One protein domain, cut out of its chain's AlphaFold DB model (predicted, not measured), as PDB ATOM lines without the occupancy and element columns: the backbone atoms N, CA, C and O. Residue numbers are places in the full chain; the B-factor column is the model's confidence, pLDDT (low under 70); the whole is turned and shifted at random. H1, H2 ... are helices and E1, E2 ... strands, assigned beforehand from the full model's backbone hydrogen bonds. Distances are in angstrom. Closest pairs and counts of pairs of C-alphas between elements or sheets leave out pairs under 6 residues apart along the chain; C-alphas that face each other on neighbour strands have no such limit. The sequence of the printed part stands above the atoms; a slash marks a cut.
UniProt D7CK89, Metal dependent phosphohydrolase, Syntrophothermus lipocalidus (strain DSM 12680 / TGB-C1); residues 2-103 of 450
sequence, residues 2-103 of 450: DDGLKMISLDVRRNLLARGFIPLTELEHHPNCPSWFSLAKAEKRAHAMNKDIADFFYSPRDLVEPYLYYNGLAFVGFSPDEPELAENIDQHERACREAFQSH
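This is residues 2 to 103 of the 450 residues of the protein "Metal dependent phosphohydrolase" of Syntrophothermus lipocalidus (strain DSM 12680 / TGB-C1) (UniProt D7CK89). What is the main picture? A small three-stranded sheet, E1 E2 E3, has a long helix over each face, H1 on one and H4 on the other. The short H2 sits by the edge strand E1 and packs on H3, which lies off the sheet. What makes it up? The 102 printed residues have four named helices and three named strands, in the order H1 H2 H3 E1 E2 E3 H4; the class is mixed, and the sheet, in order E1 - E2 - E3, is antiparallel. How large is it? It is compact, with a radius of gyration of the C-alphas of 13.8 A and spans of 45 by 30 by 23 A.

Where are the strands? E1 is residues 56 to 58, E2 67 to 71, 13.6 A long, and E3 74 to 78, 12.8 A. Where are the helices? H1, residues 2 to 18, is 24.4 A long from C-alpha 2 at (71.365, -58.670, 37.182); H4, residues 85 to 101, is 24.1 A long, to C-alpha 101 at (61.710, -67.203, 35.449). H2 is residues 24 to 27 and H3 39 to 48, 14.1 A.

How do the strands pair? E1 E2 E3 form a meander, each strand the antiparallel neighbour of the one before; N 57 and O 68 are 2.8 A apart, N 69 and O 76 2.8 A. What is on the sheet? H4 lies over E3, along it at 18 degrees on the local plane, with the closest C-alphas, Ala 74 and Glu 93, 5.3 A apart. H1 is on the opposite face, only just over E1 with 3 C-alphas, giving three layers, helices on both faces. And the rest? H2 only grazes the sheet and touches H3, the C-alphas of Thr 25 and Leu 39 being 6.6 A apart; H3 is not on the sheet. Every O i to N i+4 pair is within hydrogen-bond range in H1, H3 and H4; H2 is too short for one.

Which link is long? That from H2 to H3, 11 residues; the printed part has no cut. Where is confidence low? Residues 2 to 5 and 7 are under 70.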
ATOM      1  N   ASP A   2      70.537 -59.432  38.122       59.44
ATOM      2  CA  ASP A   2      71.365 -58.670  37.182       59.44
ATOM      3  C   ASP A   2      72.852 -59.046  37.206       59.44
ATOM      4  O   ASP A   2      73.456 -59.170  36.148       59.44
ATOM      5  N   ASP A   3      73.443 -59.277  38.381       60.59
ATOM      6  CA  ASP A   3      74.897 -59.477  38.476       60.59
ATOM      7  C   ASP A   3      75.369 -60.802  37.857       60.59
ATOM      8  O   ASP A   3      76.371 -60.819  37.149       60.59
ATOM      9  N   GLY A   4      74.616 -61.897  38.030       60.56
ATOM     10  CA  GLY A   4      74.940 -63.195  37.421       60.56
ATOM     11  C   GLY A   4      74.838 -63.172  35.892       60.56
ATOM     12  O   GLY A   4      75.762 -63.599  35.204       60.56
ATOM     13  N   LEU A   5      73.763 -62.592  35.342       68.69
ATOM     14  CA  LEU A   5      73.601 -62.424  33.890       68.69
ATOM     15  C   LEU A   5      74.630 -61.446  33.297       68.69
ATOM     16  O   LEU A   5      75.143 -61.687  32.204       68.69
ATOM     17  N   LYS A   6      74.996 -60.384  34.029       70.75
ATOM     18  CA  LYS A   6      76.078 -59.463  33.641       70.75
ATOM     19  C   LYS A   6      77.435 -60.167  33.601       70.75
ATOM     20  O   LYS A   6      78.185 -59.968  32.648       70.75
ATOM     21  N   MET A   7      77.743 -61.020  34.579       68.19
ATOM     22  CA  MET A   7      78.998 -61.780  34.603       68.19
ATOM     23  C   MET A   7      79.076 -62.826  33.483       68.19
ATOM     24  O   MET A   7      80.111 -62.918  32.821       68.19
ATOM     25  N   ILE A   8      77.974 -63.531  33.186       74.50
ATOM     26  CA  ILE A   8      77.871 -64.405  32.002       74.50
ATOM     27  C   ILE A   8      78.158 -63.602  30.730       74.50
ATOM     28  O   ILE A   8      78.970 -64.015  29.901       74.50
ATOM     29  N   SER A   9      77.538 -62.424  30.595       76.38
ATOM     30  CA  SER A   9      77.741 -61.536  29.447       76.38
ATOM     31  C   SER A   9      79.215 -61.158  29.265       76.38
ATOM     32  O   SER A   9      79.760 -61.323  28.174       76.38
ATOM     33  N   LEU A  10      79.903 -60.753  30.338       80.06
ATOM     34  CA  LEU A  10      81.319 -60.375  30.290       80.06
ATOM     35  C   LEU A  10      82.249 -61.545  29.933       80.06
ATOM     36  O   LEU A  10      83.112 -61.396  29.062       80.06
ATOM     37  N   ASP A  11      82.087 -62.705  30.571       79.00
ATOM     38  CA  ASP A  11      82.968 -63.856  30.339       79.00
ATOM     39  C   ASP A  11      82.761 -64.472  28.953       79.00
ATOM     40  O   ASP A  11      83.728 -64.840  28.280       79.00
ATOM     41  N   VAL A  12      81.518 -64.557  28.477       79.88
ATOM     42  CA  VAL A  12      81.242 -65.027  27.114       79.88
ATOM     43  C   VAL A  12      81.780 -64.042  26.085       79.88
ATOM     44  O   VAL A  12      82.438 -64.482  25.147       79.88
ATOM     45  N   ARG A  13      81.590 -62.727  26.268       84.94
ATOM     46  CA  ARG A  13      82.154 -61.713  25.360       84.94
ATOM     47  C   ARG A  13      83.670 -61.853  25.251       84.94
ATOM     48  O   ARG A  13      84.191 -61.930  24.142       84.94
ATOM     49  N   ARG A  14      84.385 -61.996  26.374       84.00
ATOM     50  CA  ARG A  14      85.837 -62.268  26.366       84.00
ATOM     51  C   ARG A  14      86.186 -63.546  25.595       84.00
ATOM     52  O   ARG A  14      87.139 -63.545  24.818       84.00
ATOM     53  N   ASN A  15      85.419 -64.620  25.782       78.88
ATOM     54  CA  ASN A  15      85.636 -65.887  25.078       78.88
ATOM     55  C   ASN A  15      85.355 -65.797  23.570       78.88
ATOM     56  O   ASN A  15      86.096 -66.388  22.786       78.88
ATOM     57  N   LEU A  16      84.321 -65.062  23.150       82.12
ATOM     58  CA  LEU A  16      84.019 -64.806  21.739       82.12
ATOM     59  C   LEU A  16      85.191 -64.083  21.064       82.12
ATOM     60  O   LEU A  16      85.692 -64.558  20.044       82.12
ATOM     61  N   LEU A  17      85.700 -63.015  21.689       84.88
ATOM     62  CA  LEU A  17      86.872 -62.280  21.200       84.88
ATOM     63  C   LEU A  17      88.108 -63.186  21.087       84.88
ATOM     64  O   LEU A  17      88.769 -63.215  20.050       84.88
ATOM     65  N   ALA A  18      88.390 -64.000  22.111       81.19
ATOM     66  CA  ALA A  18      89.507 -64.949  22.092       81.19
ATOM     67  C   ALA A  18      89.378 -66.019  20.988       81.19
ATOM     68  O   ALA A  18      90.382 -66.548  20.509       81.19
ATOM     69  N   ARG A  19      88.147 -66.333  20.562       76.31
ATOM     70  CA  ARG A  19      87.849 -67.244  19.443       76.31
ATOM     71  C   ARG A  19      87.870 -66.557  18.074       76.31
ATOM     72  O   ARG A  19      87.691 -67.235  17.064       76.31
ATOM     73  N   GLY A  20      88.145 -65.254  18.029       84.69
ATOM     74  CA  GLY A  20      88.252 -64.476  16.799       84.69
ATOM     75  C   GLY A  20      86.922 -63.941  16.272       84.69
ATOM     76  O   GLY A  20      86.865 -63.563  15.103       84.69
ATOM     77  N   PHE A  21      85.872 -63.911  17.101       89.81
ATOM     78  CA  PHE A  21      84.688 -63.108  16.801       89.81
ATOM     79  C   PHE A  21      85.032 -61.626  16.962       89.81
ATOM     80  O   PHE A  21      85.739 -61.243  17.892       89.81
ATOM     81  N   ILE A  22      84.511 -60.802  16.062       93.44
ATOM     82  CA  ILE A  22      84.784 -59.369  15.982       93.44
ATOM     83  C   ILE A  22      83.476 -58.630  16.283       93.44
ATOM     84  O   ILE A  22      82.485 -58.908  15.604       93.44
ATOM     85  N   PRO A  23      83.417 -57.719  17.270       95.56
ATOM     86  CA  PRO A  23      82.238 -56.882  17.488       95.56
ATOM     87  C   PRO A  23      81.907 -56.089  16.222       95.56
ATOM     88  O   PRO A  23      82.810 -55.541  15.587       95.56
ATOM     89  N   LEU A  24      80.628 -55.980  15.849       95.31
ATOM     90  CA  LEU A  24      80.262 -55.244  14.630       95.31
ATOM     91  C   LEU A  24      80.671 -53.771  14.684       95.31
ATOM     92  O   LEU A  24      81.046 -53.218  13.654       95.31
ATOM     93  N   THR A  25      80.694 -53.177  15.880       95.38
ATOM     94  CA  THR A  25      81.189 -51.814  16.142       95.38
ATOM     95  C   THR A  25      82.654 -51.606  15.753       95.38
ATOM     96  O   THR A  25      83.078 -50.476  15.531       95.38
ATOM     97  N   GLU A  26      83.437 -52.680  15.666       94.31
ATOM     98  CA  GLU A  26      84.864 -52.652  15.328       94.31
ATOM     99  C   GLU A  26      85.146 -53.234  13.932       94.31
ATOM    100  O   GLU A  26      86.245 -53.067  13.400       94.31
ATOM    101  N   LEU A  27      84.162 -53.903  13.318       94.44
ATOM    102  CA  LEU A  27      84.362 -54.691  12.104       94.44
ATOM    103  C   LEU A  27      84.772 -53.844  10.898       94.44
ATOM    104  O   LEU A  27      85.617 -54.290  10.132       94.44
ATOM    105  N   GLU A  28      84.232 -52.632  10.738       93.94
ATOM    106  CA  GLU A  28      84.470 -51.791   9.549       93.94
ATOM    107  C   GLU A  28      85.959 -51.462   9.331       93.94
ATOM    108  O   GLU A  28      86.414 -51.363   8.193       93.94
ATOM    109  N   HIS A  29      86.733 -51.379  10.415       92.00
ATOM    110  CA  HIS A  29      88.174 -51.107  10.388       92.00
ATOM    111  C   HIS A  29      89.035 -52.375  10.490       92.00
ATOM    112  O   HIS A  29      90.265 -52.296  10.517       92.00
ATOM    113  N   HIS A  30      88.413 -53.552  10.581       93.75
ATOM    114  CA  HIS A  30      89.118 -54.806  10.790       93.75
ATOM    115  C   HIS A  30      89.606 -55.402   9.452       93.75
ATOM    116  O   HIS A  30      88.853 -55.415   8.480       93.75
ATOM    117  N   PRO A  31      90.816 -55.997   9.372       92.38
ATOM    118  CA  PRO A  31      91.347 -56.565   8.122       92.38
ATOM    119  C   PRO A  31      90.474 -57.639   7.455       92.38
ATOM    120  O   PRO A  31      90.558 -57.844   6.250       92.38
ATOM    121  N   ASN A  32      89.641 -58.325   8.241       90.19
ATOM    122  CA  ASN A  32      88.716 -59.363   7.767       90.19
ATOM    123  C   ASN A  32      87.299 -58.833   7.472       90.19
ATOM    124  O   ASN A  32      86.366 -59.626   7.374       90.19
ATOM    125  N   CYS A  33      87.113 -57.513   7.397       91.12
ATOM    126  CA  CYS A  33      85.830 -56.902   7.071       91.12
ATOM    127  C   CYS A  33      85.376 -57.307   5.656       91.12
ATOM    128  O   CYS A  33      86.128 -57.100   4.698       91.12
ATOM    129  N   PRO A  34      84.160 -57.856   5.478       90.25
ATOM    130  CA  PRO A  34      83.601 -58.067   4.147       90.25
ATOM    131  C   PRO A  34      83.469 -56.742   3.389       90.25
ATOM    132  O   PRO A  34      83.001 -55.754   3.948       90.25
ATOM    133  N   SER A  35      83.797 -56.719   2.093       89.88
ATOM    134  CA  SER A  35      83.789 -55.481   1.287       89.88
ATOM    135  C   SER A  35      82.417 -54.807   1.170       89.88
ATOM    136  O   SER A  35      82.326 -53.629   0.833       89.88
ATOM    137  N   TRP A  36      81.347 -55.554   1.435       86.81
ATOM    138  CA  TRP A  36      79.963 -55.088   1.429       86.81
ATOM    139  C   TRP A  36      79.431 -54.693   2.815       86.81
ATOM    140  O   TRP A  36      78.294 -54.223   2.911       86.81
ATOM    141  N   PHE A  37      80.201 -54.898   3.888       92.81
ATOM    142  CA  PHE A  37      79.793 -54.508   5.235       92.81
ATOM    143  C   PHE A  37      79.797 -52.980   5.390       92.81
ATOM    144  O   PHE A  37      80.615 -52.277   4.804       92.81
ATOM    145  N   SER A  38      78.857 -52.463   6.180       93.31
ATOM    146  CA  SER A  38      78.786 -51.049   6.554       93.31
ATOM    147  C   SER A  38      78.231 -50.943   7.964       93.31
ATOM    148  O   SER A  38      77.108 -51.399   8.217       93.31
ATOM    149  N   LEU A  39      78.988 -50.308   8.861       94.62
ATOM    150  CA  LEU A  39      78.586 -50.158  10.258       94.62
ATOM    151  C   LEU A  39      77.279 -49.364  10.366       94.62
ATOM    152  O   LEU A  39      76.332 -49.830  10.991       94.62
ATOM    153  N   ALA A  40      77.160 -48.250   9.639       95.06
ATOM    154  CA  ALA A  40      75.951 -47.423   9.637       95.06
ATOM    155  C   ALA A  40      74.682 -48.197   9.217       95.06
ATOM    156  O   ALA A  40      73.591 -47.974   9.751       95.06
ATOM    157  N   LYS A  41      74.794 -49.132   8.258       92.88
ATOM    158  CA  LYS A  41      73.666 -49.999   7.870       92.88
ATOM    159  C   LYS A  41      73.330 -51.007   8.969       92.88
ATOM    160  O   LYS A  41      72.148 -51.237   9.227       92.88
ATOM    161  N   ALA A  42      74.346 -51.594   9.602       93.06
ATOM    162  CA  ALA A  42      74.167 -52.538  10.699       93.06
ATOM    163  C   ALA A  42      73.521 -51.866  11.923       93.06
ATOM    164  O   ALA A  42      72.545 -52.392  12.449       93.06
ATOM    165  N   GLU A  43      73.975 -50.669  12.305       95.88
ATOM    166  CA  GLU A  43      73.390 -49.854  13.380       95.88
ATOM    167  C   GLU A  43      71.922 -49.529  13.104       95.88
ATOM    168  O   GLU A  43      71.064 -49.724  13.965       95.88
ATOM    169  N   LYS A  44      71.599 -49.102  11.875       94.69
ATOM    170  CA  LYS A  44      70.211 -48.835  11.477       94.69
ATOM    171  C   LYS A  44      69.335 -50.085  11.596       94.69
ATOM    172  O   LYS A  44      68.191 -49.981  12.037       94.69
ATOM    173  N   ARG A  45      69.854 -51.256  11.207       92.38
ATOM    174  CA  ARG A  45      69.132 -52.528  11.341       92.38
ATOM    175  C   ARG A  45      68.947 -52.910  12.811       92.38
ATOM    176  O   ARG A  45      67.830 -53.236  13.188       92.38
ATOM    177  N   ALA A  46      69.991 -52.825  13.637       93.88
ATOM    178  CA  ALA A  46      69.913 -53.107  15.073       93.88
ATOM    179  C   ALA A  46      68.886 -52.197  15.767       93.88
ATOM    180  O   ALA A  46      67.990 -52.690  16.450       93.88
ATOM    181  N   HIS A  47      68.920 -50.893  15.477       95.19
ATOM    182  CA  HIS A  47      67.940 -49.932  15.981       95.19
ATOM    183  C   HIS A  47      66.509 -50.264  15.527       95.19
ATOM    184  O   HIS A  47      65.577 -50.173  16.321       95.19
ATOM    185  N   ALA A  48      66.305 -50.669  14.268       93.38
ATOM    186  CA  ALA A  48      64.985 -51.078  13.775       93.38
ATOM    187  C   ALA A  48      64.431 -52.319  14.500       93.38
ATOM    188  O   ALA A  48      63.219 -52.452  14.632       93.38
ATOM    189  N   MET A  49      65.311 -53.193  14.998       94.06
ATOM    190  CA  MET A  49      64.966 -54.363  15.817       94.06
ATOM    191  C   MET A  49      64.921 -54.053  17.323       94.06
ATOM    192  O   MET A  49      64.719 -54.960  18.125       94.06
ATOM    193  N   ASN A  50      65.139 -52.794  17.726       94.69
ATOM    194  CA  ASN A  50      65.286 -52.379  19.123       94.69
ATOM    195  C   ASN A  50      66.375 -53.174  19.881       94.69
ATOM    196  O   ASN A  50      66.180 -53.592  21.023       94.69
ATOM    197  N   LYS A  51      67.516 -53.413  19.221       94.62
ATOM    198  CA  LYS A  51      68.697 -54.095  19.773       94.62
ATOM    199  C   LYS A  51      69.910 -53.167  19.778       94.62
ATOM    200  O   LYS A  51      70.009 -52.266  18.945       94.62
ATOM    201  N   ASP A  52      70.845 -53.421  20.688       94.31
ATOM    202  CA  ASP A  52      72.129 -52.721  20.728       94.31
ATOM    203  C   ASP A  52      73.103 -53.354  19.724       94.31
ATOM    204  O   ASP A  52      73.291 -54.571  19.702       94.31
ATOM    205  N   ILE A  53      73.745 -52.531  18.891       94.38
ATOM    206  CA  ILE A  53      74.764 -52.987  17.938       94.38
ATOM    207  C   ILE A  53      75.956 -53.655  18.645       94.38
ATOM    208  O   ILE A  53      76.605 -54.529  18.069       94.38
ATOM    209  N   ALA A  54      76.217 -53.301  19.906       92.44
ATOM    210  CA  ALA A  54      77.283 -53.878  20.714       92.44
ATOM    211  C   ALA A  54      77.054 -55.357  21.079       92.44
ATOM    212  O   ALA A  54      77.988 -56.006  21.559       92.44
ATOM    213  N   ASP A  55      75.844 -55.894  20.900       94.25
ATOM    214  CA  ASP A  55      75.510 -57.314  21.096       94.25
ATOM    215  C   ASP A  55      75.751 -58.165  19.836       94.25
ATOM    216  O   ASP A  55      75.574 -59.385  19.867       94.25
ATOM    217  N   PHE A  56      76.159 -57.551  18.722       95.25
ATOM    218  CA  PHE A  56      76.382 -58.249  17.461       95.25
ATOM    219  C   PHE A  56      77.867 -58.461  17.170       95.25
ATOM    220  O   PHE A  56      78.706 -57.573  17.338       95.25
ATOM    221  N   PHE A  57      78.179 -59.645  16.652       95.06
ATOM    222  CA  PHE A  57      79.527 -60.097  16.337       95.06
ATOM    223  C   PHE A  57      79.592 -60.709  14.936       95.06
ATOM    224  O   PHE A  57      78.591 -61.173  14.393       95.06
ATOM    225  N   TYR A  58      80.798 -60.753  14.379       94.50
ATOM    226  CA  TYR A  58      81.126 -61.391  13.110       94.50
ATOM    227  C   TYR A  58      82.246 -62.417  13.291       94.50
ATOM    228  O   TYR A  58      83.266 -62.131  13.917       94.50
ATOM    229  N   SER A  59      82.068 -63.607  12.725       91.69
ATOM    230  CA  SER A  59      83.074 -64.661  12.652       91.69
ATOM    231  C   SER A  59      83.584 -64.786  11.215       91.69
ATOM    232  O   SER A  59      82.866 -65.295  10.356       91.69
ATOM    233  N   PRO A  60      84.850 -64.435  10.929       86.81
ATOM    234  CA  PRO A  60      85.430 -64.622   9.597       86.81
ATOM    235  C   PRO A  60      85.686 -66.099   9.253       86.81
ATOM    236  O   PRO A  60      86.151 -66.408   8.158       86.81
ATOM    237  N   ARG A  61      85.462 -67.018  10.203       84.19
ATOM    238  CA  ARG A  61      85.714 -68.457  10.051       84.19
ATOM    239  C   ARG A  61      84.443 -69.267   9.810       84.19
ATOM    240  O   ARG A  61      84.558 -70.438   9.458       84.19
ATOM    241  N   ASP A  62      83.272 -68.674  10.027       81.75
ATOM    242  CA  ASP A  62      81.988 -69.327   9.791       81.75
ATOM    243  C   ASP A  62      81.452 -68.905   8.420       81.75
ATOM    244  O   ASP A  62      81.242 -67.723   8.162       81.75
ATOM    245  N   LEU A  63      81.307 -69.871   7.513       75.19
ATOM    246  CA  LEU A  63      80.889 -69.624   6.130       75.19
ATOM    247  C   LEU A  63      79.371 -69.727   5.937       75.19
ATOM    248  O   LEU A  63      78.889 -69.382   4.861       75.19
ATOM    249  N   VAL A  64      78.637 -70.228   6.934       77.50
ATOM    250  CA  VAL A  64      77.193 -70.492   6.837       77.50
ATOM    251  C   VAL A  64      76.409 -69.469   7.655       77.50
ATOM    252  O   VAL A  64      75.461 -68.878   7.146       77.50
ATOM    253  N   GLU A  65      76.842 -69.197   8.886       84.06
ATOM    254  CA  GLU A  65      76.228 -68.210   9.784       84.06
ATOM    255  C   GLU A  65      77.309 -67.263  10.330       84.06
ATOM    256  O   GLU A  65      77.728 -67.360  11.486       84.06
ATOM    257  N   PRO A  66      77.820 -66.345   9.489       89.25
ATOM    258  CA  PRO A  66      78.969 -65.520   9.844       89.25
ATOM    259  C   PRO A  66      78.668 -64.471  10.917       89.25
ATOM    260  O   PRO A  66      79.606 -63.912  11.485       89.25
ATOM    261  N   TYR A  67      77.399 -64.166  11.192       93.50
ATOM    262  CA  TYR A  67      77.011 -63.186  12.198       93.50
ATOM    263  C   TYR A  67      76.392 -63.853  13.419       93.50
ATOM    264  O   TYR A  67      75.792 -64.921  13.343       93.50
ATOM    265  N   LEU A  68      76.536 -63.188  14.558       93.94
ATOM    266  CA  LEU A  68      76.063 -63.665  15.844       93.94
ATOM    267  C   LEU A  68      75.436 -62.515  16.625       93.94
ATOM    268  O   LEU A  68      76.067 -61.476  16.792       93.94
ATOM    269  N   TYR A  69      74.234 -62.725  17.148       94.62
ATOM    270  CA  TYR A  69      73.664 -61.924  18.223       94.62
ATOM    271  C   TYR A  69      73.886 -62.625  19.567       94.62
ATOM    272  O   TYR A  69      73.556 -63.806  19.709       94.62
ATOM    273  N   TYR A  70      74.422 -61.905  20.551       92.88
ATOM    274  CA  TYR A  70      74.614 -62.412  21.904       92.88
ATOM    275  C   TYR A  70      74.242 -61.379  22.971       92.88
ATOM    276  O   TYR A  70      74.901 -60.347  23.100       92.88
ATOM    277  N   ASN A  71      73.250 -61.717  23.799       89.12
ATOM    278  CA  ASN A  71      72.830 -60.915  24.945       89.12
ATOM    279  C   ASN A  71      72.330 -61.806  26.097       89.12
ATOM    280  O   ASN A  71      71.327 -62.516  25.984       89.12
ATOM    281  N   GLY A  72      73.036 -61.783  27.230       86.25
ATOM    282  CA  GLY A  72      72.716 -62.609  28.396       86.25
ATOM    283  C   GLY A  72      72.836 -64.108  28.100       86.25
ATOM    284  O   GLY A  72      73.935 -64.647  28.076       86.25
ATOM    285  N   LEU A  73      71.703 -64.792  27.913       88.94
ATOM    286  CA  LEU A  73      71.653 -66.212  27.524       88.94
ATOM    287  C   LEU A  73      71.257 -66.420  26.060       88.94
ATOM    288  O   LEU A  73      71.393 -67.532  25.555       88.94
ATOM    289  N   ALA A  74      70.759 -65.377  25.390       91.69
ATOM    290  CA  ALA A  74      70.353 -65.468  24.000       91.69
ATOM    291  C   ALA A  74      71.585 -65.499  23.098       91.69
ATOM    292  O   ALA A  74      72.451 -64.628  23.200       91.69
ATOM    293  N   PHE A  75      71.658 -66.507  22.230       91.69
ATOM    294  CA  PHE A  75      72.791 -66.740  21.343       91.69
ATOM    295  C   PHE A  75      72.263 -67.198  19.979       91.69
ATOM    296  O   PHE A  75      71.858 -68.347  19.826       91.69
ATOM    297  N   VAL A  76      72.240 -66.297  18.994       93.00
ATOM    298  CA  VAL A  76      71.583 -66.528  17.695       93.00
ATOM    299  C   VAL A  76      72.572 -66.286  16.557       93.00
ATOM    300  O   VAL A  76      72.983 -65.149  16.325       93.00
ATOM    301  N   GLY A  77      72.968 -67.358  15.866       91.81
ATOM    302  CA  GLY A  77      73.719 -67.281  14.609       91.81
ATOM    303  C   GLY A  77      72.799 -66.878  13.459       91.81
ATOM    304  O   GLY A  77      71.623 -67.238  13.462       91.81
ATOM    305  N   PHE A  78      73.294 -66.086  12.507       92.06
ATOM    306  CA  PHE A  78      72.492 -65.662  11.363       92.06
ATOM    307  C   PHE A  78      73.326 -65.288  10.133       92.06
ATOM    308  O   PHE A  78      74.516 -64.962  10.204       92.06
ATOM    309  N   SER A  79      72.655 -65.297   8.982       87.38
ATOM    310  CA  SER A  79      73.171 -64.800   7.707       87.38
ATOM    311  C   SER A  79      72.770 -63.337   7.461       87.38
ATOM    312  O   SER A  79      71.722 -62.893   7.933       87.38
ATOM    313  N   PRO A  80      73.561 -62.554   6.701       79.50
ATOM    314  CA  PRO A  80      73.312 -61.121   6.527       79.50
ATOM    315  C   PRO A  80      71.932 -60.776   5.950       79.50
ATOM    316  O   PRO A  80      71.422 -59.710   6.271       79.50
ATOM    317  N   ASP A  81      71.288 -61.665   5.196       81.69
ATOM    318  CA  ASP A  81      69.974 -61.420   4.582       81.69
ATOM    319  C   ASP A  81      68.818 -62.171   5.269       81.69
ATOM    320  O   ASP A  81      67.754 -62.335   4.679       81.69
ATOM    321  N   GLU A  82      69.003 -62.608   6.520       85.56
ATOM    322  CA  GLU A  82      67.979 -63.334   7.288       85.56
ATOM    323  C   GLU A  82      66.687 -62.492   7.452       85.56
ATOM    324  O   GLU A  82      66.723 -61.461   8.145       85.56
ATOM    325  N   PRO A  83      65.553 -62.888   6.833       83.38
ATOM    326  CA  PRO A  83      64.347 -62.060   6.763       83.38
ATOM    327  C   PRO A  83      63.621 -61.948   8.109       83.38
ATOM    328  O   PRO A  83      63.066 -60.895   8.417       83.38
ATOM    329  N   GLU A  84      63.680 -62.993   8.938       90.38
ATOM    330  CA  GLU A  84      62.953 -63.097  10.213       90.38
ATOM    331  C   GLU A  84      63.871 -62.901  11.433       90.38
ATOM    332  O   GLU A  84      63.518 -63.241  12.560       90.38
ATOM    333  N   LEU A  85      65.057 -62.305  11.242       91.94
ATOM    334  CA  LEU A  85      66.074 -62.177  12.294       91.94
ATOM    335  C   LEU A  85      65.550 -61.533  13.586       91.94
ATOM    336  O   LEU A  85      65.873 -61.998  14.677       91.94
ATOM    337  N   ALA A  86      64.767 -60.457  13.467       93.50
ATOM    338  CA  ALA A  86      64.233 -59.738  14.623       93.50
ATOM    339  C   ALA A  86      63.319 -60.638  15.464       93.50
ATOM    340  O   ALA A  86      63.475 -60.725  16.679       93.50
ATOM    341  N   GLU A  87      62.414 -61.350  14.789       94.69
ATOM    342  CA  GLU A  87      61.490 -62.281  15.422       94.69
ATOM    343  C   GLU A  87      62.241 -63.468  16.035       94.69
ATOM    344  O   GLU A  87      61.988 -63.804  17.189       94.69
ATOM    345  N   ASN A  88      63.228 -64.028  15.332       94.00
ATOM    346  CA  ASN A  88      64.062 -65.116  15.844       94.00
ATOM    347  C   ASN A  88      64.816 -64.712  17.123       94.00
ATOM    348  O   ASN A  88      64.824 -65.465  18.101       94.00
ATOM    349  N   ILE A  89      65.410 -63.512  17.152       95.31
ATOM    350  CA  ILE A  89      66.073 -62.981  18.351       95.31
ATOM    351  C   ILE A  89      65.061 -62.810  19.491       95.31
ATOM    352  O   ILE A  89      65.308 -63.285  20.600       95.31
ATOM    353  N   ASP A  90      63.920 -62.169  19.232       95.44
ATOM    354  CA  ASP A  90      62.906 -61.899  20.254       95.44
ATOM    355  C   ASP A  90      62.293 -63.183  20.826       95.44
ATOM    356  O   ASP A  90      62.086 -63.291  22.039       95.44
ATOM    357  N   GLN A  91      62.014 -64.169  19.972       95.06
ATOM    358  CA  GLN A  91      61.528 -65.484  20.381       95.06
ATOM    359  C   GLN A  91      62.566 -66.198  21.253       95.06
ATOM    360  O   GLN A  91      62.215 -66.739  22.304       95.06
ATOM    361  N   HIS A  92      63.844 -66.158  20.874       94.81
ATOM    362  CA  HIS A  92      64.907 -66.813  21.629       94.81
ATOM    363  C   HIS A  92      65.177 -66.125  22.981       94.81
ATOM    364  O   HIS A  92      65.273 -66.794  24.012       94.81
ATOM    365  N   GLU A  93      65.210 -64.788  23.029       94.38
ATOM    366  CA  GLU A  93      65.290 -64.028  24.285       94.38
ATOM    367  C   GLU A  93      64.098 -64.310  25.206       94.38
ATOM    368  O   GLU A  93      64.262 -64.436  26.425       94.38
ATOM    369  N   ARG A  94      62.890 -64.415  24.640       94.31
ATOM    370  CA  ARG A  94      61.679 -64.761  25.388       94.31
ATOM    371  C   ARG A  94      61.774 -66.168  25.967       94.31
ATOM    372  O   ARG A  94      61.562 -66.316  27.166       94.31
ATOM    373  N   ALA A  95      62.172 -67.155  25.166       94.25
ATOM    374  CA  ALA A  95      62.346 -68.532  25.618       94.25
ATOM    375  C   ALA A  95      63.365 -68.628  26.769       94.25
ATOM    376  O   ALA A  95      63.075 -69.235  27.804       94.25
ATOM    377  N   CYS A  96      64.521 -67.961  26.645       91.88
ATOM    378  CA  CYS A  96      65.514 -67.852  27.720       91.88
ATOM    379  C   CYS A  96      64.901 -67.283  29.008       91.88
ATOM    380  O   CYS A  96      65.097 -67.831  30.094       91.88
ATOM    381  N   ARG A  97      64.151 -66.183  28.891       91.12
ATOM    382  CA  ARG A  97      63.542 -65.478  30.025       91.12
ATOM    383  C   ARG A  97      62.463 -66.311  30.709       91.12
ATOM    384  O   ARG A  97      62.469 -66.400  31.932       91.12
ATOM    385  N   GLU A  98      61.568 -66.922  29.942       93.38
ATOM    386  CA  GLU A  98      60.471 -67.749  30.454       93.38
ATOM    387  C   GLU A  98      60.999 -68.993  31.174       93.38
ATOM    388  O   GLU A  98      60.587 -69.276  32.303       93.38
ATOM    389  N   ALA A  99      61.961 -69.706  30.577       91.75
ATOM    390  CA  ALA A  99      62.573 -70.878  31.203       91.75
ATOM    391  C   ALA A  99      63.336 -70.510  32.487       91.75
ATOM    392  O   ALA A  99      63.233 -71.213  33.492       91.75
ATOM    393  N   PHE A 100      64.043 -69.376  32.489       88.94
ATOM    394  CA  PHE A 100      64.725 -68.868  33.679       88.94
ATOM    395  C   PHE A 100      63.741 -68.459  34.790       88.94
ATOM    396  O   PHE A 100      63.893 -68.878  35.933       88.94
ATOM    397  N   GLN A 101      62.701 -67.681  34.470       89.19
ATOM    398  CA  GLN A 101      61.710 -67.203  35.449       89.19
ATOM    399  C   GLN A 101      60.876 -68.341  36.048       89.19
ATOM    400  O   GLN A 101      60.566 -68.327  37.240       89.19
ATOM    401  N   SER A 102      60.551 -69.352  35.243       90.56
ATOM    402  CA  SER A 102      59.852 -70.559  35.698       90.56
ATOM    403  C   SER A 102      60.746 -71.544  36.460       90.56
ATOM    404  O   SER A 102      60.253 -72.585  36.886       90.56
ATOM    405  N   HIS A 103      62.036 -71.230  36.653       88.56
ATOM    406  CA  HIS A 103      63.037 -72.108  37.273       88.56
ATOM    407  C   HIS A 103      63.173 -73.474  36.570       88.56
ATOM    408  O   HIS A 103      63.637 -74.449  37.156       88.56
TER     409      HIS A 103